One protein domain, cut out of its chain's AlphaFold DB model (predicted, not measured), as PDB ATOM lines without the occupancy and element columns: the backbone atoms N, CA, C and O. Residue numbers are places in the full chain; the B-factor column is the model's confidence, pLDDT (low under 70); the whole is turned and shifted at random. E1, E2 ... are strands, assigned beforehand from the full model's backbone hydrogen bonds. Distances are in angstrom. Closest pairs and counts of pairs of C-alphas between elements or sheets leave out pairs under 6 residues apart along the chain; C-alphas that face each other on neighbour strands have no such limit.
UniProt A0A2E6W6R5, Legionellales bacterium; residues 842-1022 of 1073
ATOM      1  N   GLN A 842     123.354 160.205 302.468       66.00
ATOM      2  CA  GLN A 842     124.430 160.206 301.491       66.00
ATOM      3  C   GLN A 842     125.747 160.497 302.201       66.00
ATOM      4  O   GLN A 842     125.906 161.520 302.875       66.00
ATOM      5  N   SER A 843     126.706 159.581 302.034       68.69
ATOM      6  CA  SER A 843     128.075 159.810 302.481       68.69
ATOM      7  C   SER A 843     128.746 160.802 301.540       68.69
ATOM      8  O   SER A 843     129.214 160.423 300.466       68.69
ATOM      9  N   VAL A 844     128.818 162.062 301.955       68.44
ATOM     10  CA  VAL A 844     129.519 163.123 301.222       68.44
ATOM     11  C   VAL A 844     130.787 163.537 301.963       68.44
ATOM     12  O   VAL A 844     130.877 163.446 303.187       68.44
ATOM     13  N   ASP A 845     131.795 163.981 301.215       69.94
ATOM     14  CA  ASP A 845     132.983 164.602 301.795       69.94
ATOM     15  C   ASP A 845     132.628 166.022 302.246       69.94
ATOM     16  O   ASP A 845     132.360 166.895 301.420       69.94
ATOM     17  N   THR A 846     132.585 166.242 303.559       71.19
ATOM     18  CA  THR A 846     132.147 167.519 304.139       71.19
ATOM     19  C   THR A 846     133.295 168.495 304.398       71.19
ATOM     20  O   THR A 846     133.075 169.582 304.937       71.19
ATOM     21  N   ARG A 847     134.530 168.141 304.014       72.75
ATOM     22  CA  ARG A 847     135.704 168.991 304.229       72.75
ATOM     23  C   ARG A 847     135.554 170.326 303.503       72.75
ATOM     24  O   ARG A 847     135.254 170.393 302.316       72.75
ATOM     25  N   THR A 848     135.861 171.409 304.208       67.06
ATOM     26  CA  THR A 848     135.763 172.775 303.664       67.06
ATOM     27  C   THR A 848     137.003 173.232 302.895       67.06
ATOM     28  O   THR A 848     137.023 174.336 302.352       67.06
ATOM     29  N   ALA A 849     138.041 172.395 302.838       61.84
ATOM     30  CA  ALA A 849     139.260 172.634 302.075       61.84
ATOM     31  C   ALA A 849     139.926 171.299 301.702       61.84
ATOM     32  O   ALA A 849     139.718 170.292 302.380       61.84
ATOM     33  N   SER A 850     140.742 171.283 300.642       61.19
ATOM     34  CA  SER A 850     141.434 170.055 300.227       61.19
ATOM     35  C   SER A 850     142.469 169.608 301.268       61.19
ATOM     36  O   SER A 850     143.001 170.427 302.023       61.19
ATOM     37  N   VAL A 851     142.805 168.312 301.271       59.22
ATOM     38  CA  VAL A 851     143.809 167.711 302.174       59.22
ATOM     39  C   VAL A 851     145.104 168.527 302.197       59.22
ATOM     40  O   VAL A 851     145.629 168.833 303.264       59.22
ATOM     41  N   ALA A 852     145.573 168.961 301.021       57.31
ATOM     42  CA  ALA A 852     146.788 169.756 300.854       57.31
ATOM     43  C   ALA A 852     146.694 171.161 301.483       57.31
ATOM     44  O   ALA A 852     147.708 171.724 301.903       57.31
ATOM     45  N   GLU A 853     145.494 171.751 301.566       56.34
ATOM     46  CA  GLU A 853     145.292 173.068 302.180       56.34
ATOM     47  C   GLU A 853     145.382 173.041 303.703       56.34
ATOM     48  O   GLU A 853     145.759 174.049 304.311       56.34
ATOM     49  N   GLN A 854     145.057 171.891 304.294       60.66
ATOM     50  CA  GLN A 854     144.979 171.674 305.733       60.66
ATOM     51  C   GLN A 854     146.251 171.031 306.317       60.66
ATOM     52  O   GLN A 854     146.301 170.768 307.511       60.66
ATOM     53  N   MET A 855     147.308 170.803 305.526       64.81
ATOM     54  CA  MET A 855     148.562 170.220 306.026       64.81
ATOM     55  C   MET A 855     149.442 171.253 306.756       64.81
ATOM     56  O   MET A 855     149.827 172.273 306.184       64.81
ATOM     57  N   GLY A 856     149.788 170.979 308.020       63.31
ATOM     58  CA  GLY A 856     150.581 171.865 308.886       63.31
ATOM     59  C   GLY A 856     150.075 171.878 310.334       63.31
ATOM     60  O   GLY A 856     149.147 171.154 310.678       63.31
ATOM     61  N   ALA A 857     150.646 172.718 311.206       56.66
ATOM     62  CA  ALA A 857     150.060 173.008 312.524       56.66
ATOM     63  C   ALA A 857     148.877 173.985 312.374       56.66
ATOM     64  O   ALA A 857     148.948 175.136 312.803       56.66
ATOM     65  N   VAL A 858     147.833 173.544 311.672       68.62
ATOM     66  CA  VAL A 858     146.638 174.326 311.336       68.62
ATOM     67  C   VAL A 858     145.473 173.864 312.187       68.62
ATOM     68  O   VAL A 858     145.364 172.700 312.539       68.62
ATOM     69  N   ASN A 859     144.614 174.797 312.562       81.44
ATOM     70  CA  ASN A 859     143.433 174.512 313.353       81.44
ATOM     71  C   ASN A 859     142.335 173.920 312.456       81.44
ATOM     72  O   ASN A 859     141.728 174.648 311.678       81.44
ATOM     73  N   TYR A 860     142.084 172.615 312.578       83.00
ATOM     74  CA  TYR A 860     141.117 171.882 311.749       83.00
ATOM     75  C   TYR A 860     139.642 172.224 312.027       83.00
ATOM     76  O   TYR A 860     138.791 171.906 311.205       83.00
ATOM     77  N   PHE A 861     139.322 172.886 313.143       87.31
ATOM     78  CA  PHE A 861     137.946 173.288 313.462       87.31
ATOM     79  C   PHE A 861     137.539 174.606 312.797       87.31
ATOM     80  O   PHE A 861     136.394 174.758 312.378       87.31
ATOM     81  N   ALA A 862     138.475 175.552 312.684       85.06
ATOM     82  CA  ALA A 862     138.225 176.892 312.150       85.06
ATOM     83  C   ALA A 862     137.612 176.916 310.727       85.06
ATOM     84  O   ALA A 862     136.703 177.709 310.493       85.06
ATOM     85  N   PRO A 863     138.020 176.051 309.775       85.31
ATOM     86  CA  PRO A 863     137.462 176.050 308.423       85.31
ATOM     87  C   PRO A 863     135.978 175.686 308.333       85.31
ATOM     88  O   PRO A 863     135.373 175.936 307.296       85.31
ATOM     89  N   TYR A 864     135.395 175.079 309.369       85.88
ATOM     90  CA  TYR A 864     133.964 174.768 309.423       85.88
ATOM     91  C   TYR A 864     133.126 175.925 309.980       85.88
ATOM     92  O   TYR A 864     131.913 175.785 310.105       85.88
ATOM     93  N   MET A 865     133.758 177.037 310.368       87.88
ATOM     94  CA  MET A 865     133.113 178.171 311.025       87.88
ATOM     95  C   MET A 865     133.161 179.423 310.154       87.88
ATOM     96  O   MET A 865     134.086 179.634 309.367       87.88
ATOM     97  N   ASN A 866     132.196 180.311 310.360       84.25
ATOM     98  CA  ASN A 866     132.168 181.611 309.706       84.25
ATOM     99  C   ASN A 866     133.363 182.460 310.152       84.25
ATOM    100  O   ASN A 866     133.568 182.684 311.348       84.25
ATOM    101  N   GLN A 867     134.115 182.998 309.188       78.50
ATOM    102  CA  GLN A 867     135.331 183.773 309.467       78.50
ATOM    103  C   GLN A 867     135.080 184.990 310.370       78.50
ATOM    104  O   GLN A 867     135.917 185.297 311.216       78.50
ATOM    105  N   ASP A 868     133.918 185.631 310.238       82.56
ATOM    106  CA  ASP A 868     133.542 186.817 311.017       82.56
ATOM    107  C   ASP A 868     132.973 186.489 312.410       82.56
ATOM    108  O   ASP A 868     132.728 187.388 313.215       82.56
ATOM    109  N   GLN A 869     132.743 185.207 312.710       80.75
ATOM    110  CA  GLN A 869     132.091 184.749 313.943       80.75
ATOM    111  C   GLN A 869     132.876 183.644 314.656       80.75
ATOM    112  O   GLN A 869     132.320 182.919 315.480       80.75
ATOM    113  N   GLN A 870     134.171 183.531 314.365       87.94
ATOM    114  CA  GLN A 870     135.092 182.669 315.091       87.94
ATOM    115  C   GLN A 870     136.126 183.497 315.854       87.94
ATOM    116  O   GLN A 870     136.612 184.524 315.379       87.94
ATOM    117  N   ALA A 871     136.501 183.032 317.041       87.56
ATOM    118  CA  ALA A 871     137.613 183.588 317.795       87.56
ATOM    119  C   ALA A 871     138.357 182.476 318.530       87.56
ATOM    120  O   ALA A 871     137.751 181.547 319.063       87.56
ATOM    121  N   SER A 872     139.679 182.596 318.598       89.00
ATOM    122  CA  SER A 872     140.521 181.703 319.384       89.00
ATOM    123  C   SER A 872     141.534 182.478 320.216       89.00
ATOM    124  O   SER A 872     141.975 183.573 319.860       89.00
ATOM    125  N   VAL A 873     141.863 181.925 321.381       89.62
ATOM    126  CA  VAL A 873     142.798 182.506 322.342       89.62
ATOM    127  C   VAL A 873     143.897 181.482 322.624       89.62
ATOM    128  O   VAL A 873     143.640 180.480 323.297       89.62
ATOM    129  N   PRO A 874     145.129 181.716 322.141       88.19
ATOM    130  CA  PRO A 874     146.266 180.873 322.470       88.19
ATOM    131  C   PRO A 874     146.848 181.237 323.842       88.19
ATOM    132  O   PRO A 874     147.113 182.401 324.147       88.19
ATOM    133  N   VAL A 875     147.111 180.222 324.660       90.12
ATOM    134  CA  VAL A 875     147.771 180.313 325.966       90.12
ATOM    135  C   VAL A 875     149.080 179.538 325.898       90.12
ATOM    136  O   VAL A 875     149.088 178.308 325.857       90.12
ATOM    137  N   ASN A 876     150.206 180.253 325.881       90.75
ATOM    138  CA  ASN A 876     151.528 179.626 325.861       90.75
ATOM    139  C   ASN A 876     151.789 178.881 327.176       90.75
ATOM    140  O   ASN A 876     151.683 179.460 328.257       90.75
ATOM    141  N   LEU A 877     152.156 177.604 327.073       88.31
ATOM    142  CA  LEU A 877     152.560 176.766 328.202       88.31
ATOM    143  C   LEU A 877     154.081 176.768 328.373       88.31
ATOM    144  O   LEU A 877     154.592 176.815 329.490       88.31
ATOM    145  N   THR A 878     154.801 176.717 327.251       91.50
ATOM    146  CA  THR A 878     156.265 176.790 327.172       91.50
ATOM    147  C   THR A 878     156.669 177.579 325.927       91.50
ATOM    148  O   THR A 878     155.817 177.931 325.114       91.50
ATOM    149  N   ASP A 879     157.971 177.788 325.725       89.19
ATOM    150  CA  ASP A 879     158.498 178.398 324.492       89.19
ATOM    151  C   ASP A 879     158.132 177.601 323.222       89.19
ATOM    152  O   ASP A 879     158.126 178.150 322.124       89.19
ATOM    153  N   ASN A 880     157.796 176.314 323.381       90.44
ATOM    154  CA  ASN A 880     157.544 175.362 322.299       90.44
ATOM    155  C   ASN A 880     156.109 174.796 322.301       90.44
ATOM    156  O   ASN A 880     155.823 173.887 321.525       90.44
ATOM    157  N   SER A 881     155.208 175.249 323.183       91.81
ATOM    158  CA  SER A 881     153.831 174.726 323.235       91.81
ATOM    159  C   SER A 881     152.803 175.740 323.715       91.81
ATOM    160  O   SER A 881     153.089 176.568 324.581       91.81
ATOM    161  N   ASN A 882     151.582 175.632 323.193       92.44
ATOM    162  CA  ASN A 882     150.427 176.396 323.647       92.44
ATOM    163  C   ASN A 882     149.153 175.541 323.653       92.44
ATOM    164  O   ASN A 882     149.080 174.516 322.979       92.44
ATOM    165  N   ILE A 883     148.161 175.972 324.430       92.12
ATOM    166  CA  ILE A 883     146.776 175.523 324.293       92.12
ATOM    167  C   ILE A 883     145.992 176.659 323.649       92.12
ATOM    168  O   ILE A 883     145.959 177.763 324.186       92.12
ATOM    169  N   GLU A 884     145.353 176.393 322.524       92.00
ATOM    170  CA  GLU A 884     144.442 177.305 321.845       92.00
ATOM    171  C   GLU A 884     143.008 176.888 322.147       92.00
ATOM    172  O   GLU A 884     142.588 175.799 321.771       92.00
ATOM    173  N   VAL A 885     142.255 177.753 322.823       92.69
ATOM    174  CA  VAL A 885     140.815 177.557 323.021       92.69
ATOM    175  C   VAL A 885     140.084 178.461 322.049       92.69
ATOM    176  O   VAL A 885     140.326 179.669 322.046       92.69
ATOM    177  N   GLY A 886     139.197 177.899 321.237       91.12
ATOM    178  CA  GLY A 886     138.413 178.667 320.282       91.12
ATOM    179  C   GLY A 886     136.934 178.343 320.319       91.12
ATOM    180  O   GLY A 886     136.506 177.314 320.839       91.12
ATOM    181  N   PHE A 887     136.155 179.270 319.785       93.44
ATOM    182  CA  PHE A 887     134.723 179.135 319.601       93.44
ATOM    183  C   PHE A 887     134.313 179.748 318.264       93.44
ATOM    184  O   PHE A 887     134.936 180.707 317.802       93.44
ATOM    185  N   GLY A 888     133.249 179.230 317.664       91.12
ATOM    186  CA  GLY A 888     132.647 179.842 316.487       91.12
ATOM    187  C   GLY A 888     131.365 179.155 316.040       91.12
ATOM    188  O   GLY A 888     130.950 178.147 316.618       91.12
ATOM    189  N   ARG A 889     130.723 179.756 315.038       92.25
ATOM    190  CA  ARG A 889     129.417 179.355 314.501       92.25
ATOM    191  C   ARG A 889     129.564 178.813 313.081       92.25
ATOM    192  O   ARG A 889     130.351 179.358 312.311       92.25
ATOM    193  N   SER A 890     128.815 177.767 312.762       89.31
ATOM    194  CA  SER A 890     128.680 177.180 311.429       89.31
ATOM    195  C   SER A 890     127.246 177.358 310.929       89.31
ATOM    196  O   SER A 890     126.327 177.035 311.677       89.31
ATOM    197  N   ASP A 891     127.040 177.865 309.711       89.12
ATOM    198  CA  ASP A 891     125.702 178.217 309.202       89.12
ATOM    199  C   ASP A 891     124.980 177.021 308.578       89.12
ATOM    200  O   ASP A 891     125.483 176.380 307.659       89.12
ATOM    201  N   GLY A 892     123.778 176.715 309.072       85.38
ATOM    202  CA  GLY A 892     122.926 175.638 308.553       85.38
ATOM    203  C   GLY A 892     123.499 174.213 308.632       85.38
ATOM    204  O   GLY A 892     122.899 173.299 308.070       85.38
ATOM    205  N   HIS A 893     124.640 174.005 309.294       88.44
ATOM    206  CA  HIS A 893     125.311 172.708 309.434       88.44
ATOM    207  C   HIS A 893     126.105 172.635 310.747       88.44
ATOM    208  O   HIS A 893     126.399 173.661 311.366       88.44
ATOM    209  N   TYR A 894     126.534 171.437 311.153       89.31
ATOM    210  CA  TYR A 894     127.477 171.227 312.259       89.31
ATOM    211  C   TYR A 894     128.728 170.516 311.736       89.31
ATOM    212  O   TYR A 894     128.654 169.412 311.208       89.31
ATOM    213  N   LEU A 895     129.895 171.165 311.830       87.75
ATOM    214  CA  LEU A 895     131.170 170.597 311.347       87.75
ATOM    215  C   LEU A 895     131.074 170.000 309.922       87.75
ATOM    216  O   LEU A 895     131.533 168.891 309.684       87.75
ATOM    217  N   GLY A 896     130.405 170.705 309.004       82.75
ATOM    218  CA  GLY A 896     130.163 170.276 307.618       82.75
ATOM    219  C   GLY A 896     128.971 169.329 307.393       82.75
ATOM    220  O   GLY A 896     128.553 169.161 306.253       82.75
ATOM    221  N   ASN A 897     128.380 168.759 308.445       86.56
ATOM    222  CA  ASN A 897     127.283 167.790 308.352       86.56
ATOM    223  C   ASN A 897     125.914 168.483 308.418       86.56
ATOM    224  O   ASN A 897     125.713 169.392 309.233       86.56
ATOM    225  N   LYS A 898     124.969 168.043 307.578       85.81
ATOM    226  CA  LYS A 898     123.657 168.683 307.396       85.81
ATOM    227  C   LYS A 898     122.522 167.657 307.322       85.81
ATOM    228  O   LYS A 898     122.660 166.639 306.645       85.81
ATOM    229  N   PHE A 899     121.385 167.981 307.936       83.44
ATOM    230  CA  PHE A 899     120.113 167.266 307.772       83.44
ATOM    231  C   PHE A 899     119.052 168.211 307.212       83.44
ATOM    232  O   PHE A 899     119.065 169.402 307.538       83.44
ATOM    233  N   GLU A 900     118.138 167.692 306.396       80.94
ATOM    234  CA  GLU A 900     116.945 168.413 305.948       80.94
ATOM    235  C   GLU A 900     115.703 167.512 305.942       80.94
ATOM    236  O   GLU A 900     115.780 166.314 305.652       80.94
ATOM    237  N   GLY A 901     114.538 168.115 306.202       80.12
ATOM    238  CA  GLY A 901     113.229 167.481 306.050       80.12
ATOM    239  C   GLY A 901     112.906 166.463 307.146       80.12
ATOM    240  O   GLY A 901     112.976 166.762 308.337       80.12
ATOM    241  N   THR A 902     112.542 165.251 306.731       79.75
ATOM    242  CA  THR A 902     112.031 164.152 307.570       79.75
ATOM    243  C   THR A 902     112.953 163.809 308.742       79.75
ATOM    244  O   THR A 902     112.490 163.510 309.847       79.75
ATOM    245  N   LEU A 903     114.269 163.888 308.517       80.56
ATOM    246  CA  LEU A 903     115.312 163.581 309.500       80.56
ATOM    247  C   LEU A 903     115.648 164.763 310.432       80.56
ATOM    248  O   LEU A 903     116.567 164.662 311.244       80.56
ATOM    249  N   GLY A 904     114.900 165.862 310.337       84.88
ATOM    250  CA  GLY A 904     115.183 167.132 311.002       84.88
ATOM    251  C   GLY A 904     115.963 168.069 310.088       84.88
ATOM    252  O   GLY A 904     116.646 167.626 309.167       84.88
ATOM    253  N   THR A 905     115.866 169.376 310.336       87.19
ATOM    254  CA  THR A 905     116.621 170.374 309.565       87.19
ATOM    255  C   THR A 905     117.692 171.007 310.437       87.19
ATOM    256  O   THR A 905     117.378 171.612 311.458       87.19
ATOM    257  N   THR A 906     118.969 170.889 310.074       87.25
ATOM    258  CA  THR A 906     120.046 171.529 310.846       87.25
ATOM    259  C   THR A 906     120.014 173.037 310.688       87.25
ATOM    260  O   THR A 906     119.900 173.565 309.584       87.25
ATOM    261  N   GLN A 907     120.178 173.732 311.805       90.44
ATOM    262  CA  GLN A 907     120.359 175.174 311.856       90.44
ATOM    263  C   GLN A 907     121.791 175.513 312.270       90.44
ATOM    264  O   GLN A 907     122.627 174.643 312.542       90.44
ATOM    265  N   ASP A 908     122.076 176.808 312.330       91.12
ATOM    266  CA  ASP A 908     123.400 177.299 312.658       91.12
ATOM    267  C   ASP A 908     123.880 176.783 314.019       91.12
ATOM    268  O   ASP A 908     123.286 177.080 315.060       91.12
ATOM    269  N   SER A 909     124.986 176.053 314.027       92.00
ATOM    270  CA  SER A 909     125.489 175.334 315.197       92.00
ATOM    271  C   SER A 909     126.737 176.005 315.768       92.00
ATOM    272  O   SER A 909     127.491 176.667 315.058       92.00
ATOM    273  N   ASN A 910     126.964 175.865 317.076       93.12
ATOM    274  CA  ASN A 910     128.097 176.505 317.753       93.12
ATOM    275  C   ASN A 910     129.109 175.454 318.196       93.12
ATOM    276  O   ASN A 910     128.744 174.483 318.852       93.12
ATOM    277  N   THR A 911     130.386 175.681 317.916       94.38
ATOM    278  CA  THR A 911     131.473 174.783 318.312       94.38
ATOM    279  C   THR A 911     132.430 175.493 319.253       94.38
ATOM    280  O   THR A 911     132.846 176.616 318.983       94.38
ATOM    281  N   VAL A 912     132.816 174.816 320.332       94.25
ATOM    282  CA  VAL A 912     133.928 175.192 321.211       94.25
ATOM    283  C   VAL A 912     134.981 174.100 321.122       94.25
ATOM    284  O   VAL A 912     134.665 172.925 321.285       94.25
ATOM    285  N   TYR A 913     136.234 174.464 320.889       94.50
ATOM    286  CA  TYR A 913     137.329 173.505 320.782       94.50
ATOM    287  C   TYR A 913     138.546 173.944 321.585       94.50
ATOM    288  O   TYR A 913     138.736 175.123 321.894       94.50
ATOM    289  N   ALA A 914     139.392 172.972 321.907       94.12
ATOM    290  CA  ALA A 914     140.698 173.187 322.496       94.12
ATOM    291  C   ALA A 914     141.744 172.381 321.724       94.12
ATOM    292  O   ALA A 914     141.641 171.158 321.639       94.12
ATOM    293  N   ASN A 915     142.762 173.065 321.207       93.00
ATOM    294  CA  ASN A 915     143.902 172.468 320.524       93.00
ATOM    295  C   ASN A 915     145.148 172.602 321.397       93.00
ATOM    296  O   ASN A 915     145.515 173.700 321.808       93.00
ATOM    297  N   TYR A 916     145.842 171.499 321.654       93.38
ATOM    298  CA  TYR A 916     147.214 171.533 322.138       93.38
ATOM    299  C   TYR A 916     148.155 171.588 320.937       93.38
ATOM    300  O   TYR A 916     148.182 170.659 320.134       93.38
ATOM    301  N   ASN A 917     148.938 172.659 320.833       91.19
ATOM    302  CA  ASN A 917     149.912 172.866 319.771       91.19
ATOM    303  C   ASN A 917     151.332 172.740 320.341       91.19
ATOM    304  O   ASN A 917     151.672 173.387 321.332       91.19
ATOM    305  N   TYR A 918     152.188 171.962 319.684       92.56
ATOM    306  CA  TYR A 918     153.607 171.826 320.005       92.56
ATOM    307  C   TYR A 918     154.452 172.083 318.762       92.56
ATOM    308  O   TYR A 918     154.171 171.555 317.688       92.56
ATOM    309  N   ARG A 919     155.518 172.870 318.905       88.88
ATOM    310  CA  ARG A 919     156.463 173.156 317.827       88.88
ATOM    311  C   ARG A 919     157.869 173.305 318.382       88.88
ATOM    312  O   ARG A 919     158.103 174.117 319.268       88.88
ATOM    313  N   ASN A 920     158.814 172.530 317.858       89.56
ATOM    314  CA  ASN A 920     160.215 172.596 318.261       89.56
ATOM    315  C   ASN A 920     161.128 172.350 317.054       89.56
ATOM    316  O   ASN A 920     161.249 171.229 316.556       89.56
ATOM    317  N   GLY A 921     161.767 173.418 316.573       86.88
ATOM    318  CA  GLY A 921     162.497 173.390 315.309       86.88
ATOM    319  C   GLY A 921     161.556 173.088 314.139       86.88
ATOM    320  O   GLY A 921     160.557 173.782 313.960       86.88
ATOM    321  N   GLY A 922     161.889 172.062 313.354       84.56
ATOM    322  CA  GLY A 922     161.060 171.588 312.244       84.56
ATOM    323  C   GLY A 922     159.865 170.728 312.660       84.56
ATOM    324  O   GLY A 922     158.887 170.652 311.928       84.56
ATOM    325  N   LEU A 923     159.905 170.097 313.838       90.06
ATOM    326  CA  LEU A 923     158.828 169.224 314.309       90.06
ATOM    327  C   LEU A 923     157.639 170.052 314.801       90.06
ATOM    328  O   LEU A 923     157.813 170.961 315.618       90.06
ATOM    329  N   TYR A 924     156.436 169.675 314.381       90.19
ATOM    330  CA  TYR A 924     155.187 170.184 314.926       90.19
ATOM    331  C   TYR A 924     154.194 169.052 315.192       90.19
ATOM    332  O   TYR A 924     154.189 168.023 314.519       90.19
ATOM    333  N   ALA A 925     153.354 169.248 316.201       91.00
ATOM    334  CA  ALA A 925     152.242 168.367 316.508       91.00
ATOM    335  C   ALA A 925     151.055 169.181 317.021       91.00
ATOM    336  O   ALA A 925     151.238 170.192 317.703       91.00
ATOM    337  N   GLN A 926     149.851 168.719 316.717       90.50
ATOM    338  CA  GLN A 926     148.600 169.261 317.218       90.50
ATOM    339  C   GLN A 926     147.687 168.110 317.643       90.50
ATOM    340  O   GLN A 926     147.642 167.080 316.976       90.50
ATOM    341  N   ALA A 927     146.955 168.283 318.736       92.19
ATOM    342  CA  ALA A 927     145.830 167.423 319.081       92.19
ATOM    343  C   ALA A 927     144.677 168.291 319.578       92.19
ATOM    344  O   ALA A 927     144.895 169.166 320.420       92.19
ATOM    345  N   GLY A 928     143.479 168.057 319.056       92.12
ATOM    346  CA  GLY A 928     142.303 168.871 319.321       92.12
ATOM    347  C   GLY A 928     141.114 168.055 319.802       92.12
ATOM    348  O   GLY A 928     140.919 166.912 319.389       92.12
ATOM    349  N   LEU A 929     140.308 168.670 320.664       95.50
ATOM    350  CA  LEU A 929     138.979 168.193 321.036       95.50
ATOM    351  C   LEU A 929     137.965 169.308 320.802       95.50
ATOM    352  O   LEU A 929     138.191 170.445 321.221       95.50
ATOM    353  N   GLY A 930     136.854 168.968 320.158       94.44
ATOM    354  CA  GLY A 930     135.749 169.867 319.857       94.44
ATOM    355  C   GLY A 930     134.449 169.387 320.491       94.44
ATOM    356  O   GLY A 930     134.152 168.193 320.511       94.44
ATOM    357  N   PHE A 931     133.672 170.341 320.991       95.44
ATOM    358  CA  PHE A 931     132.305 170.169 321.462       95.44
ATOM    359  C   PHE A 931     131.399 171.083 320.644       95.44
ATOM    360  O   PHE A 931     131.523 172.308 320.716       95.44
ATOM    361  N   THR A 932     130.486 170.493 319.885       94.69
ATOM    362  CA  THR A 932     129.542 171.230 319.044       94.69
ATOM    363  C   THR A 932     128.132 171.068 319.586       94.69
ATOM    364  O   THR A 932     127.636 169.953 319.730       94.69
ATOM    365  N   ASN A 933     127.486 172.191 319.893       93.25
ATOM    366  CA  ASN A 933     126.063 172.241 320.185       93.25
ATOM    367  C   ASN A 933     125.309 172.355 318.857       93.25
ATOM    368  O   ASN A 933     125.442 173.366 318.156       93.25
ATOM    369  N   VAL A 934     124.582 171.292 318.514       89.50
ATOM    370  CA  VAL A 934     123.826 171.182 317.269       89.50
ATOM    371  C   VAL A 934     122.476 171.854 317.455       89.50
ATOM    372  O   VAL A 934     121.676 171.423 318.279       89.50
ATOM    373  N   ASN A 935     122.222 172.901 316.674       89.00
ATOM    374  CA  ASN A 935     120.898 173.506 316.600       89.00
ATOM    375  C   ASN A 935     120.130 172.895 315.431       89.00
ATOM    376  O   ASN A 935     120.698 172.615 314.374       89.00
ATOM    377  N   TYR A 936     118.833 172.695 315.619       89.12
ATOM    378  CA  TYR A 936     117.981 172.010 314.661       89.12
ATOM    379  C   TYR A 936     116.552 172.549 314.727       89.12
ATOM    380  O   TYR A 936     116.092 173.021 315.767       89.12
ATOM    381  N   ASP A 937     115.866 172.461 313.597       84.69
ATOM    382  CA  ASP A 937     114.429 172.623 313.467       84.69
ATOM    383  C   ASP A 937     113.775 171.242 313.450       84.69
ATOM    384  O   ASP A 937     114.152 170.371 312.656       84.69
ATOM    385  N   THR A 938     112.800 171.052 314.333       82.00
ATOM    386  CA  THR A 938     112.011 169.821 314.409       82.00
ATOM    387  C   THR A 938     110.690 169.920 313.653       82.00
ATOM    388  O   THR A 938     109.950 168.934 313.610       82.00
ATOM    389  N   THR A 939     110.360 171.084 313.086       77.12
ATOM    390  CA  THR A 939     109.109 171.313 312.357       77.12
ATOM    391  C   THR A 939     108.974 170.282 311.241       77.12
ATOM    392  O   THR A 939     109.867 170.149 310.408       77.12
ATOM    393  N   ASN A 940     107.859 169.542 311.233       70.12
ATOM    394  CA  ASN A 940     107.567 168.514 310.228       70.12
ATOM    395  C   ASN A 940     108.629 167.397 310.118       70.12
ATOM    396  O   ASN A 940     108.836 166.838 309.045       70.12
ATOM    397  N   SER A 941     109.296 167.051 311.224       80.75
ATOM    398  CA  SER A 941     110.340 166.019 311.248       80.75
ATOM    399  C   SER A 941     110.136 164.988 312.359       80.75
ATOM    400  O   SER A 941     109.408 165.223 313.324       80.75
ATOM    401  N   MET A 942     110.837 163.857 312.259       85.44
ATOM    402  CA  MET A 942     110.894 162.852 313.326       85.44
ATOM    403  C   MET A 942     111.899 163.207 314.434       85.44
ATOM    404  O   MET A 942     111.887 162.580 315.495       85.44
ATOM    405  N   LEU A 943     112.798 164.170 314.206       87.25
ATOM    406  CA  LEU A 943     113.841 164.536 315.164       87.25
ATOM    407  C   LEU A 943     113.215 165.162 316.419       87.25
ATOM    408  O   LEU A 943     112.440 166.109 316.334       87.25
ATOM    409  N   GLN A 944     113.560 164.641 317.596       88.69
ATOM    410  CA  GLN A 944     113.135 165.199 318.887       88.69
ATOM    411  C   GLN A 944     114.274 165.925 319.588       88.69
ATOM    412  O   GLN A 944     114.083 166.994 320.167       88.69
ATOM    413  N   SER A 945     115.463 165.325 319.574       88.94
ATOM    414  CA  SER A 945     116.641 165.937 320.166       88.94
ATOM    415  C   SER A 945     117.932 165.466 319.523       88.94
ATOM    416  O   SER A 945     118.006 164.353 319.005       88.94
ATOM    417  N   ALA A 946     118.964 166.300 319.608       88.75
ATOM    418  CA  ALA A 946     120.336 165.931 319.290       88.75
ATOM    419  C   ALA A 946     121.228 166.180 320.511       88.75
ATOM    420  O   ALA A 946     121.130 167.223 321.163       88.75
ATOM    421  N   ASP A 947     122.088 165.215 320.824       90.25
ATOM    422  CA  ASP A 947     123.133 165.381 321.827       90.25
ATOM    423  C   ASP A 947     124.251 166.281 321.281       90.25
ATOM    424  O   ASP A 947     124.433 166.441 320.072       90.25
ATOM    425  N   ASN A 948     125.057 166.843 322.186       91.12
ATOM    426  CA  ASN A 948     126.263 167.559 321.776       91.12
ATOM    427  C   ASN A 948     127.207 166.618 321.019       91.12
ATOM    428  O   ASN A 948     127.494 165.505 321.466       91.12
ATOM    429  N   VAL A 949     127.752 167.116 319.914       92.69
ATOM    430  CA  VAL A 949     128.699 166.379 319.084       92.69
ATOM    431  C   VAL A 949     130.097 166.509 319.672       92.69
ATOM    432  O   VAL A 949     130.574 167.616 319.941       92.69
ATOM    433  N   ILE A 950     130.760 165.370 319.863       93.50
ATOM    434  CA  ILE A 950     132.156 165.304 320.302       93.50
ATOM    435  C   ILE A 950     133.011 164.977 319.089       93.50
ATOM    436  O   ILE A 950     132.724 164.039 318.349       93.50
ATOM    437  N   SER A 951     134.078 165.741 318.901       93.50
ATOM    438  CA  SER A 951     134.980 165.588 317.764       93.50
ATOM    439  C   SER A 951     136.444 165.668 318.183       93.50
ATOM    440  O   SER A 951     136.784 166.289 319.194       93.50
ATOM    441  N   SER A 952     137.320 165.023 317.414       92.81
ATOM    442  CA  SER A 952     138.761 165.019 317.662       92.81
ATOM    443  C   SER A 952     139.569 165.294 316.397       92.81
ATOM    444  O   SER A 952     139.136 164.996 315.283       92.81
ATOM    445  N   THR A 953     140.757 165.869 316.579       91.44
ATOM    446  CA  THR A 953     141.740 166.108 315.516       91.44
ATOM    447  C   THR A 953     143.128 165.738 316.023       91.44
ATOM    448  O   THR A 953     143.418 165.847 317.220       91.44
ATOM    449  N   ALA A 954     144.011 165.302 315.129       90.88
ATOM    450  CA  ALA A 954     145.396 165.034 315.494       90.88
ATOM    451  C   ALA A 954     146.317 165.192 314.291       90.88
ATOM    452  O   ALA A 954     146.084 164.588 313.258       90.88
ATOM    453  N   THR A 955     147.413 165.920 314.438       89.31
ATOM    454  CA  THR A 955     148.406 166.086 313.378       89.31
ATOM    455  C   THR A 955     149.800 165.973 313.947       89.31
ATOM    456  O   THR A 955     150.107 166.519 315.005       89.31
ATOM    457  N   VAL A 956     150.681 165.308 313.214       90.56
ATOM    458  CA  VAL A 956     152.117 165.334 313.463       90.56
ATOM    459  C   VAL A 956     152.839 165.539 312.147       90.56
ATOM    460  O   VAL A 956     152.534 164.897 311.146       90.56
ATOM    461  N   GLY A 957     153.819 166.431 312.139       90.19
ATOM    462  CA  GLY A 957     154.575 166.694 310.935       90.19
ATOM    463  C   GLY A 957     155.931 167.314 311.192       90.19
ATOM    464  O   GLY A 957     156.287 167.697 312.308       90.19
ATOM    465  N   TYR A 958     156.717 167.372 310.130       89.75
ATOM    466  CA  TYR A 958     158.052 167.931 310.150       89.75
ATOM    467  C   TYR A 958     158.245 168.848 308.950       89.75
ATOM    468  O   TYR A 958     158.094 168.432 307.805       89.75
ATOM    469  N   GLU A 959     158.605 170.092 309.227       88.88
ATOM    470  CA  GLU A 959     158.982 171.102 308.253       88.88
ATOM    471  C   GLU A 959     160.489 171.319 308.243       88.88
ATOM    472  O   GLU A 959     161.163 171.327 309.274       88.88
ATOM    473  N   PHE A 960     161.027 171.596 307.064       86.69
ATOM    474  CA  PHE A 960     162.361 172.149 306.926       86.69
ATOM    475  C   PHE A 960     162.383 173.216 305.841       86.69
ATOM    476  O   PHE A 960     161.573 173.241 304.916       86.69
ATOM    477  N   THR A 961     163.340 174.125 305.977       85.50
ATOM    478  CA  THR A 961     163.516 175.277 305.095       85.50
ATOM    479  C   THR A 961     164.693 174.987 304.162       85.50
ATOM    480  O   THR A 961     165.833 175.277 304.530       85.50
ATOM    481  N   PRO A 962     164.476 174.370 302.980       79.50
ATOM    482  CA  PRO A 962     165.571 173.998 302.078       79.50
ATOM    483  C   PRO A 962     166.342 175.216 301.552       79.50
ATOM    484  O   PRO A 962     167.535 175.126 301.265       79.50
ATOM    485  N   LYS A 963     165.669 176.366 301.441       78.56
ATOM    486  CA  LYS A 963     166.238 177.656 301.042       78.56
ATOM    487  C   LYS A 963     165.428 178.780 301.687       78.56
ATOM    488  O   LYS A 963     164.246 178.605 301.975       78.56
ATOM    489  N   THR A 964     166.044 179.939 301.918       77.94
ATOM    490  CA  THR A 964     165.362 181.125 302.459       77.94
ATOM    491  C   THR A 964     164.089 181.439 301.671       77.94
ATOM    492  O   THR A 964     164.163 181.668 300.470       77.94
ATOM    493  N   GLY A 965     162.942 181.459 302.354       74.56
ATOM    494  CA  GLY A 965     161.634 181.727 301.744       74.56
ATOM    495  C   GLY A 965     160.887 180.495 301.217       74.56
ATOM    496  O   GLY A 965     159.770 180.636 300.736       74.56
ATOM    497  N   HIS A 966     161.459 179.297 301.352       80.38
ATOM    498  CA  HIS A 966     160.840 178.031 300.959       80.38
ATOM    499  C   HIS A 966     160.656 177.129 302.179       80.38
ATOM    500  O   HIS A 966     161.583 176.984 302.974       80.38
ATOM    501  N   THR A 967     159.506 176.475 302.304       81.12
ATOM    502  CA  THR A 967     159.255 175.485 303.362       81.12
ATOM    503  C   THR A 967     158.711 174.215 302.740       81.12
ATOM    504  O   THR A 967     157.704 174.276 302.050       81.12
ATOM    505  N   LEU A 968     159.362 173.082 302.991       82.75
ATOM    506  CA  LEU A 968     158.857 171.757 302.639       82.75
ATOM    507  C   LEU A 968     158.449 171.050 303.929       82.75
ATOM    508  O   LEU A 968     159.250 170.970 304.864       82.75
ATOM    509  N   GLY A 969     157.210 170.576 303.986       83.06
ATOM    510  CA  GLY A 969     156.658 169.874 305.135       83.06
ATOM    511  C   GLY A 969     156.107 168.506 304.767       83.06
ATOM    512  O   GLY A 969     155.557 168.326 303.685       83.06
ATOM    513  N   PHE A 970     156.237 167.562 305.694       84.56
ATOM    514  CA  PHE A 970     155.558 166.268 305.675       84.56
ATOM    515  C   PHE A 970     154.625 166.198 306.877       84.56
ATOM    516  O   PHE A 970     155.049 166.568 307.975       84.56
ATOM    517  N   ALA A 971     153.401 165.708 306.701       85.19
ATOM    518  CA  ALA A 971     152.468 165.538 307.809       85.19
ATOM    519  C   ALA A 971     151.671 164.240 307.693       85.19
ATOM    520  O   ALA A 971     151.363 163.773 306.594       85.19
ATOM    521  N   VAL A 972     151.334 163.700 308.860       86.56
ATOM    522  CA  VAL A 972     150.271 162.723 309.054       86.56
ATOM    523  C   VAL A 972     149.204 163.412 309.890       86.56
ATOM    524  O   VAL A 972     149.494 163.873 310.999       86.56
ATOM    525  N   SER A 973     147.993 163.493 309.359       84.62
ATOM    526  CA  SER A 973     146.882 164.214 309.964       84.62
ATOM    527  C   SER A 973     145.635 163.349 310.015       84.62
ATOM    528  O   SER A 973     145.290 162.685 309.053       84.62
ATOM    529  N   GLN A 974     144.937 163.402 311.134       87.50
ATOM    530  CA  GLN A 974     143.546 163.031 311.274       87.50
ATOM    531  C   GLN A 974     142.748 164.343 311.258       87.50
ATOM    532  O   GLN A 974     142.844 165.114 312.227       87.50
ATOM    533  N   PRO A 975     141.987 164.615 310.183       84.06
ATOM    534  CA  PRO A 975     141.018 165.705 310.152       84.06
ATOM    535  C   PRO A 975     139.971 165.577 311.268       84.06
ATOM    536  O   PRO A 975     139.983 164.628 312.059       84.06
ATOM    537  N   VAL A 976     139.043 166.537 311.334       87.75
ATOM    538  CA  VAL A 976     137.921 166.478 312.286       87.75
ATOM    539  C   VAL A 976     137.188 165.150 312.120       87.75
ATOM    540  O   VAL A 976     136.580 164.889 311.091       87.75
ATOM    541  N   THR A 977     137.271 164.311 313.147       88.50
ATOM    542  CA  THR A 977     136.564 163.033 313.229       88.50
ATOM    543  C   THR A 977     135.468 163.162 314.270       88.50
ATOM    544  O   THR A 977     135.728 163.637 315.379       88.50
ATOM    545  N   ILE A 978     134.252 162.742 313.927       90.12
ATOM    546  CA  ILE A 978     133.122 162.735 314.856       90.12
ATOM    547  C   ILE A 978     133.211 161.471 315.708       90.12
ATOM    548  O   ILE A 978     133.095 160.356 315.210       90.12
ATOM    549  N   GLU A 979     133.410 161.657 317.008       89.81
ATOM    550  CA  GLU A 979     133.544 160.572 317.986       89.81
ATOM    551  C   GLU A 979     132.188 160.162 318.583       89.81
ATOM    552  O   GLU A 979     132.044 159.053 319.092       89.81
ATOM    553  N   SER A 980     131.201 161.063 318.559       88.25
ATOM    554  CA  SER A 980     129.828 160.818 319.014       88.25
ATOM    555  C   SER A 980     128.907 161.896 318.450       88.25
ATOM    556  O   SER A 980     129.204 163.083 318.612       88.25
ATOM    557  N   ALA A 981     127.779 161.500 317.858       88.06
ATOM    558  CA  ALA A 981     126.749 162.412 317.359       88.06
ATOM    559  C   ALA A 981     125.369 161.744 317.421       88.06
ATOM    560  O   ALA A 981     124.820 161.305 316.413       88.06
ATOM    561  N   LYS A 982     124.811 161.649 318.629       88.94
ATOM    562  CA  LYS A 982     123.556 160.935 318.866       88.94
ATOM    563  C   LYS A 982     122.350 161.821 318.612       88.94
ATOM    564  O   LYS A 982     122.252 162.915 319.162       88.94
ATOM    565  N   MET A 983     121.411 161.314 317.828       87.88
ATOM    566  CA  MET A 983     120.149 161.974 317.515       87.88
ATOM    567  C   MET A 983     118.995 161.053 317.855       87.88
ATOM    568  O   MET A 983     119.026 159.866 317.542       87.88
ATOM    569  N   ASN A 984     117.989 161.595 318.531       88.69
ATOM    570  CA  ASN A 984     116.827 160.857 318.988       88.69
ATOM    571  C   ASN A 984     115.637 161.185 318.093       88.69
ATOM    572  O   ASN A 984     115.168 162.325 318.048       88.69
ATOM    573  N   TYR A 985     115.139 160.158 317.426       87.69
ATOM    574  CA  TYR A 985     114.004 160.204 316.526       87.69
ATOM    575  C   TYR A 985     112.781 159.606 317.201       87.69
ATOM    576  O   TYR A 985     112.847 158.522 317.777       87.69
ATOM    577  N   ARG A 986     111.652 160.310 317.126       87.44
ATOM    578  CA  ARG A 986     110.336 159.763 317.444       87.44
ATOM    579  C   ARG A 986     109.758 159.193 316.159       87.44
ATOM    580  O   ARG A 986     109.224 159.932 315.338       87.44
ATOM    581  N   VAL A 987     109.904 157.887 315.991       87.56
ATOM    582  CA  VAL A 987     109.524 157.179 314.770       87.56
ATOM    583  C   VAL A 987     108.103 156.641 314.928       87.56
ATOM    584  O   VAL A 987     107.855 155.918 315.894       87.56
ATOM    585  N   PRO A 988     107.158 156.967 314.034       87.00
ATOM    586  CA  PRO A 988     105.868 156.290 314.002       87.00
ATOM    587  C   PRO A 988     106.087 154.836 313.569       87.00
ATOM    588  O   PRO A 988     106.685 154.571 312.529       87.00
ATOM    589  N   THR A 989     105.647 153.892 314.396       84.50
ATOM    590  CA  THR A 989     105.913 152.452 314.197       84.50
ATOM    591  C   THR A 989     104.655 151.631 313.996       84.50
ATOM    592  O   THR A 989     104.737 150.543 313.442       84.50
ATOM    593  N   SER A 990     103.507 152.135 314.442       80.75
ATOM    594  CA  SER A 990     102.208 151.507 314.229       80.75
ATOM    595  C   SER A 990     101.074 152.451 314.634       80.75
ATOM    596  O   SER A 990     101.307 153.565 315.113       80.75
ATOM    597  N   ARG A 991      99.829 152.010 314.448       82.25
ATOM    598  CA  ARG A 991      98.608 152.691 314.900       82.25
ATOM    599  C   ARG A 991      97.743 151.749 315.727       82.25
ATOM    600  O   ARG A 991      97.741 150.559 315.451       82.25
ATOM    601  N   THR A 992      96.962 152.260 316.669       79.75
ATOM    602  CA  THR A 992      95.925 151.501 317.385       79.75
ATOM    603  C   THR A 992      94.620 151.437 316.580       79.75
ATOM    604  O   THR A 992      94.405 152.212 315.643       79.75
ATOM    605  N   LEU A 993      93.682 150.553 316.946       75.94
ATOM    606  CA  LEU A 993      92.372 150.465 316.271       75.94
ATOM    607  C   LEU A 993      91.570 151.785 316.308       75.94
ATOM    608  O   LEU A 993      90.843 152.083 315.364       75.94
ATOM    609  N   ASP A 994      91.731 152.602 317.351       77.25
ATOM    610  CA  ASP A 994      91.109 153.924 317.509       77.25
ATOM    611  C   ASP A 994      91.896 155.075 316.844       77.25
ATOM    612  O   ASP A 994      91.462 156.232 316.872       77.25
ATOM    613  N   GLY A 995      93.013 154.764 316.179       73.75
ATOM    614  CA  GLY A 995      93.789 155.707 315.372       73.75
ATOM    615  C   GLY A 995      94.784 156.554 316.155       73.75
ATOM    616  O   GLY A 995      95.186 157.609 315.672       73.75
ATOM    617  N   GLU A 996      95.181 156.124 317.353       82.19
ATOM    618  CA  GLU A 996      96.372 156.651 318.020       82.19
ATOM    619  C   GLU A 996      97.620 156.128 317.301       82.19
ATOM    620  O   GLU A 996      97.700 154.952 316.951       82.19
ATOM    621  N   VAL A 997      98.599 156.995 317.062       83.38
ATOM    622  CA  VAL A 997      99.869 156.620 316.440       83.38
ATOM    623  C   VAL A 997     100.864 156.254 317.529       83.38
ATOM    624  O   VAL A 997     101.266 157.086 318.348       83.38
ATOM    625  N   VAL A 998     101.309 155.005 317.500       85.19
ATOM    626  CA  VAL A 998     102.334 154.483 318.392       85.19
ATOM    627  C   VAL A 998     103.698 154.884 317.853       85.19
ATOM    628  O   VAL A 998     104.068 154.596 316.711       85.19
ATOM    629  N   HIS A 999     104.467 155.541 318.712       86.06
ATOM    630  CA  HIS A 999     105.810 155.981 318.386       86.06
ATOM    631  C   HIS A 999     106.849 155.227 319.205       86.06
ATOM    632  O   HIS A 999     106.664 154.979 320.397       86.06
ATOM    633  N   GLU A1000     107.982 154.957 318.576       88.06
ATOM    634  CA  GLU A1000     109.175 154.436 319.221       88.06
ATOM    635  C   GLU A1000     110.264 155.511 319.207       88.06
ATOM    636  O   GLU A1000     110.507 156.165 318.192       88.06
ATOM    637  N   MET A1001     110.928 155.709 320.347       88.00
ATOM    638  CA  MET A1001     112.122 156.548 320.399       88.00
ATOM    639  C   MET A1001     113.321 155.726 319.939       88.00
ATOM    640  O   MET A1001     113.689 154.755 320.598       88.00
ATOM    641  N   ARG A1002     113.949 156.139 318.841       87.00
ATOM    642  CA  ARG A1002     115.136 155.488 318.285       87.00
ATOM    643  C   ARG A1002     116.304 156.457 318.260       87.00
ATOM    644  O   ARG A1002     116.154 157.604 317.849       87.00
ATOM    645  N   THR A1003     117.464 156.005 318.717       87.81
ATOM    646  CA  THR A1003     118.689 156.809 318.711       87.81
ATOM    647  C   THR A1003     119.575 156.368 317.555       87.81
ATOM    648  O   THR A1003     119.923 155.194 317.474       87.81
ATOM    649  N   VAL A1004     119.962 157.311 316.701       84.44
ATOM    650  CA  VAL A1004     120.944 157.124 315.625       84.44
ATOM    651  C   VAL A1004     122.240 157.806 316.047       84.44
ATOM    652  O   VAL A1004     122.206 158.970 316.451       84.44
ATOM    653  N   ASP A1005     123.374 157.109 315.982       85.44
ATOM    654  CA  ASP A1005     124.689 157.700 316.256       85.44
ATOM    655  C   ASP A1005     125.430 157.989 314.947       85.44
ATOM    656  O   ASP A1005     125.988 157.095 314.313       85.44
ATOM    657  N   PHE A1006     125.480 159.262 314.555       81.38
ATOM    658  CA  PHE A1006     126.191 159.741 313.365       81.38
ATOM    659  C   PHE A1006     127.710 159.866 313.587       81.38
ATOM    660  O   PHE A1006     128.358 160.779 313.073       81.38
ATOM    661  N   LYS A1007     128.299 158.976 314.392       85.12
ATOM    662  CA  LYS A1007     129.756 158.885 314.551       85.12
ATOM    663  C   LYS A1007     130.414 158.427 313.248       85.12
ATOM    664  O   LYS A1007     129.820 157.695 312.454       85.12
ATOM    665  N   SER A1008     131.680 158.785 313.074       82.44
ATOM    666  CA  SER A1008     132.475 158.284 311.956       82.44
ATOM    667  C   SER A1008     132.773 156.783 312.136       82.44
ATOM    668  O   SER A1008     133.372 156.378 313.131       82.44
ATOM    669  N   ASP A1009     132.387 155.956 311.161       75.56
ATOM    670  CA  ASP A1009     132.626 154.503 311.102       75.56
ATOM    671  C   ASP A1009     134.125 154.173 311.032       75.56
ATOM    672  O   ASP A1009     134.611 153.182 311.580       75.56
ATOM    673  N   LYS A1010     134.895 155.046 310.372       79.62
ATOM    674  CA  LYS A1010     136.343 154.902 310.198       79.62
ATOM    675  C   LYS A1010     137.050 156.217 310.476       79.62
ATOM    676  O   LYS A1010     136.550 157.291 310.153       79.62
ATOM    677  N   ARG A1011     138.255 156.118 311.041       82.88
ATOM    678  CA  ARG A1011     139.175 157.255 311.143       82.88
ATOM    679  C   ARG A1011     139.848 157.468 309.796       82.88
ATOM    680  O   ARG A1011     140.503 156.559 309.284       82.88
ATOM    681  N   GLU A1012     139.710 158.669 309.264       79.75
ATOM    682  CA  GLU A1012     140.474 159.113 308.107       79.75
ATOM    683  C   GLU A1012     141.870 159.554 308.559       79.75
ATOM    684  O   GLU A1012     142.018 160.261 309.557       79.75
ATOM    685  N   ILE A1013     142.900 159.102 307.842       84.50
ATOM    686  CA  ILE A1013     144.293 159.473 308.092       84.50
ATOM    687  C   ILE A1013     144.887 159.961 306.777       84.50
ATOM    688  O   ILE A1013     145.145 159.176 305.865       84.50
ATOM    689  N   ASP A1014     145.154 161.256 306.728       81.62
ATOM    690  CA  ASP A1014     145.805 161.930 305.624       81.62
ATOM    691  C   ASP A1014     147.318 161.865 305.796       81.62
ATOM    692  O   ASP A1014     147.871 162.222 306.839       81.62
ATOM    693  N   VAL A1015     148.010 161.436 304.745       82.06
ATOM    694  CA  VAL A1015     149.469 161.450 304.677       82.06
ATOM    695  C   VAL A1015     149.867 162.232 303.447       82.06
ATOM    696  O   VAL A1015     149.435 161.926 302.339       82.06
ATOM    697  N   GLY A1016     150.725 163.227 303.624       77.44
ATOM    698  CA  GLY A1016     151.067 164.095 302.513       77.44
ATOM    699  C   GLY A1016     152.270 164.980 302.763       77.44
ATOM    700  O   GLY A1016     152.870 165.018 303.843       77.44
ATOM    701  N   THR A1017     152.628 165.684 301.701       76.69
ATOM    702  CA  THR A1017     153.731 166.629 301.654       76.69
ATOM    703  C   THR A1017     153.209 167.944 301.098       76.69
ATOM    704  O   THR A1017     152.360 167.945 300.216       76.69
ATOM    705  N   TYR A1018     153.729 169.066 301.578       75.56
ATOM    706  CA  TYR A1018     153.374 170.391 301.070       75.56
ATOM    707  C   TYR A1018     154.610 171.268 300.934       75.56
ATOM    708  O   TYR A1018     155.624 171.058 301.606       75.56
ATOM    709  N   TYR A1019     154.519 172.268 300.059       74.12
ATOM    710  CA  TYR A1019     155.609 173.191 299.791       74.12
ATOM    711  C   TYR A1019     155.106 174.639 299.789       74.12
ATOM    712  O   TYR A1019     154.388 175.050 298.888       74.12
ATOM    713  N   ASN A1020     155.503 175.438 300.776       73.25
ATOM    714  CA  ASN A1020     155.052 176.824 300.922       73.25
ATOM    715  C   ASN A1020     156.124 177.826 300.469       73.25
ATOM    716  O   ASN A1020     157.311 177.669 300.786       73.25
ATOM    717  N   PHE A1021     155.686 178.892 299.787       70.75
ATOM    718  CA  PHE A1021     156.529 179.993 299.318       70.75
ATOM    719  C   PHE A1021     156.204 181.289 300.072       70.75
ATOM    720  O   PHE A1021     155.096 181.820 300.018       70.75
ATOM    721  N   ASP A1022     157.205 181.860 300.732       71.56
ATOM    722  CA  ASP A1022     157.123 183.206 301.291       71.56
ATOM    723  C   ASP A1022     157.550 184.212 300.213       71.56
ATOM    724  O   ASP A1022     158.742 184.499 300.046       71.56
TER     725      ASP A1022
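This is residues 842 to 1022 of the 1073 residues of a protein of Legionellales bacterium (UniProt A0A2E6W6R5). A seven-stranded sheet, twisted, curls into an open trough, and the hairpin of E9 and E10 makes a long arm beyond one end of it. The unnamed stretch of residues 842 to 869 runs over the trough's hollow face. The printed part has 181 residues, with no named helix and eleven named strands, E1 to E11 in chain order; the class is all strand. The large sheet runs E1, E2, E4, E5, E7, E8, E11 and the small one E6, E9, E10, both antiparallel. The whole is loose, with a radius of gyration of the C-alphas of 20.2 A and spans of 80 by 29 by 24 A, the arm adding to the length.

Find C-alpha 870 at (135.092, 182.669, 315.091), where E1, residues 870 to 878, begins. Beside it in the large sheet come E2, residues 881 to 890; E4, residues 909 to 920, 35.0 A long; E5, residues 923 to 933, 33.4 A; E7, residues 949 to 963, 43.1 A; E8, residues 966 to 980, 39.8 A; and E11, residues 1014 to 1021, which ends at C-alpha 1021 at (156.529, 179.993, 299.318). The small sheet holds E6, residues 943 to 946; E9, residues 982 to 991, 26.6 A; and E10, residues 997 to 1005, 24.8 A. E3 is residues 898 to 901. Look for the turn of the arm at C-alpha 994, (91.109, 153.924, 317.509).

Start at the large sheet, whose edge strands E1 and E11 are apart. From edge to edge its strands' lines turn by 91 degrees and the way across it by 79 degrees. In the hairpin E1 and E2, N 873 and O 885 are 2.8 A apart, within hydrogen-bond range. So are N 884 and O 915 of E2 and E4, 2.8 A; N 914 and O 929 of the hairpin E4 and E5, 2.9 A; N 926 and O 955 of E5 and E7, 2.8 A; N 958 and O 970 of the hairpin E7 and E8, 2.8 A; and N 969 and O 1018 of E8 and E11, 2.9 A. E8 bends by 52 degrees at residue 970 and runs on into E9 at 36 degrees. E6 runs on into E7 at 50 degrees. In the small sheet, N 984 and O 945 of E9 and E6 are 2.8 A apart, and N 985 and O 1002 of the hairpin E9 and E10 are 2.8 A apart, both within range. E3 pairs with no named strand.

The C-alphas of Thr 964 and Asp 994, the two farthest apart, are 80.5 A apart. The printed part has no cut, and no link is long. Mean pLDDT of the printed part is 84.3; residues 842 to 845 and 848 to 858 are under 70.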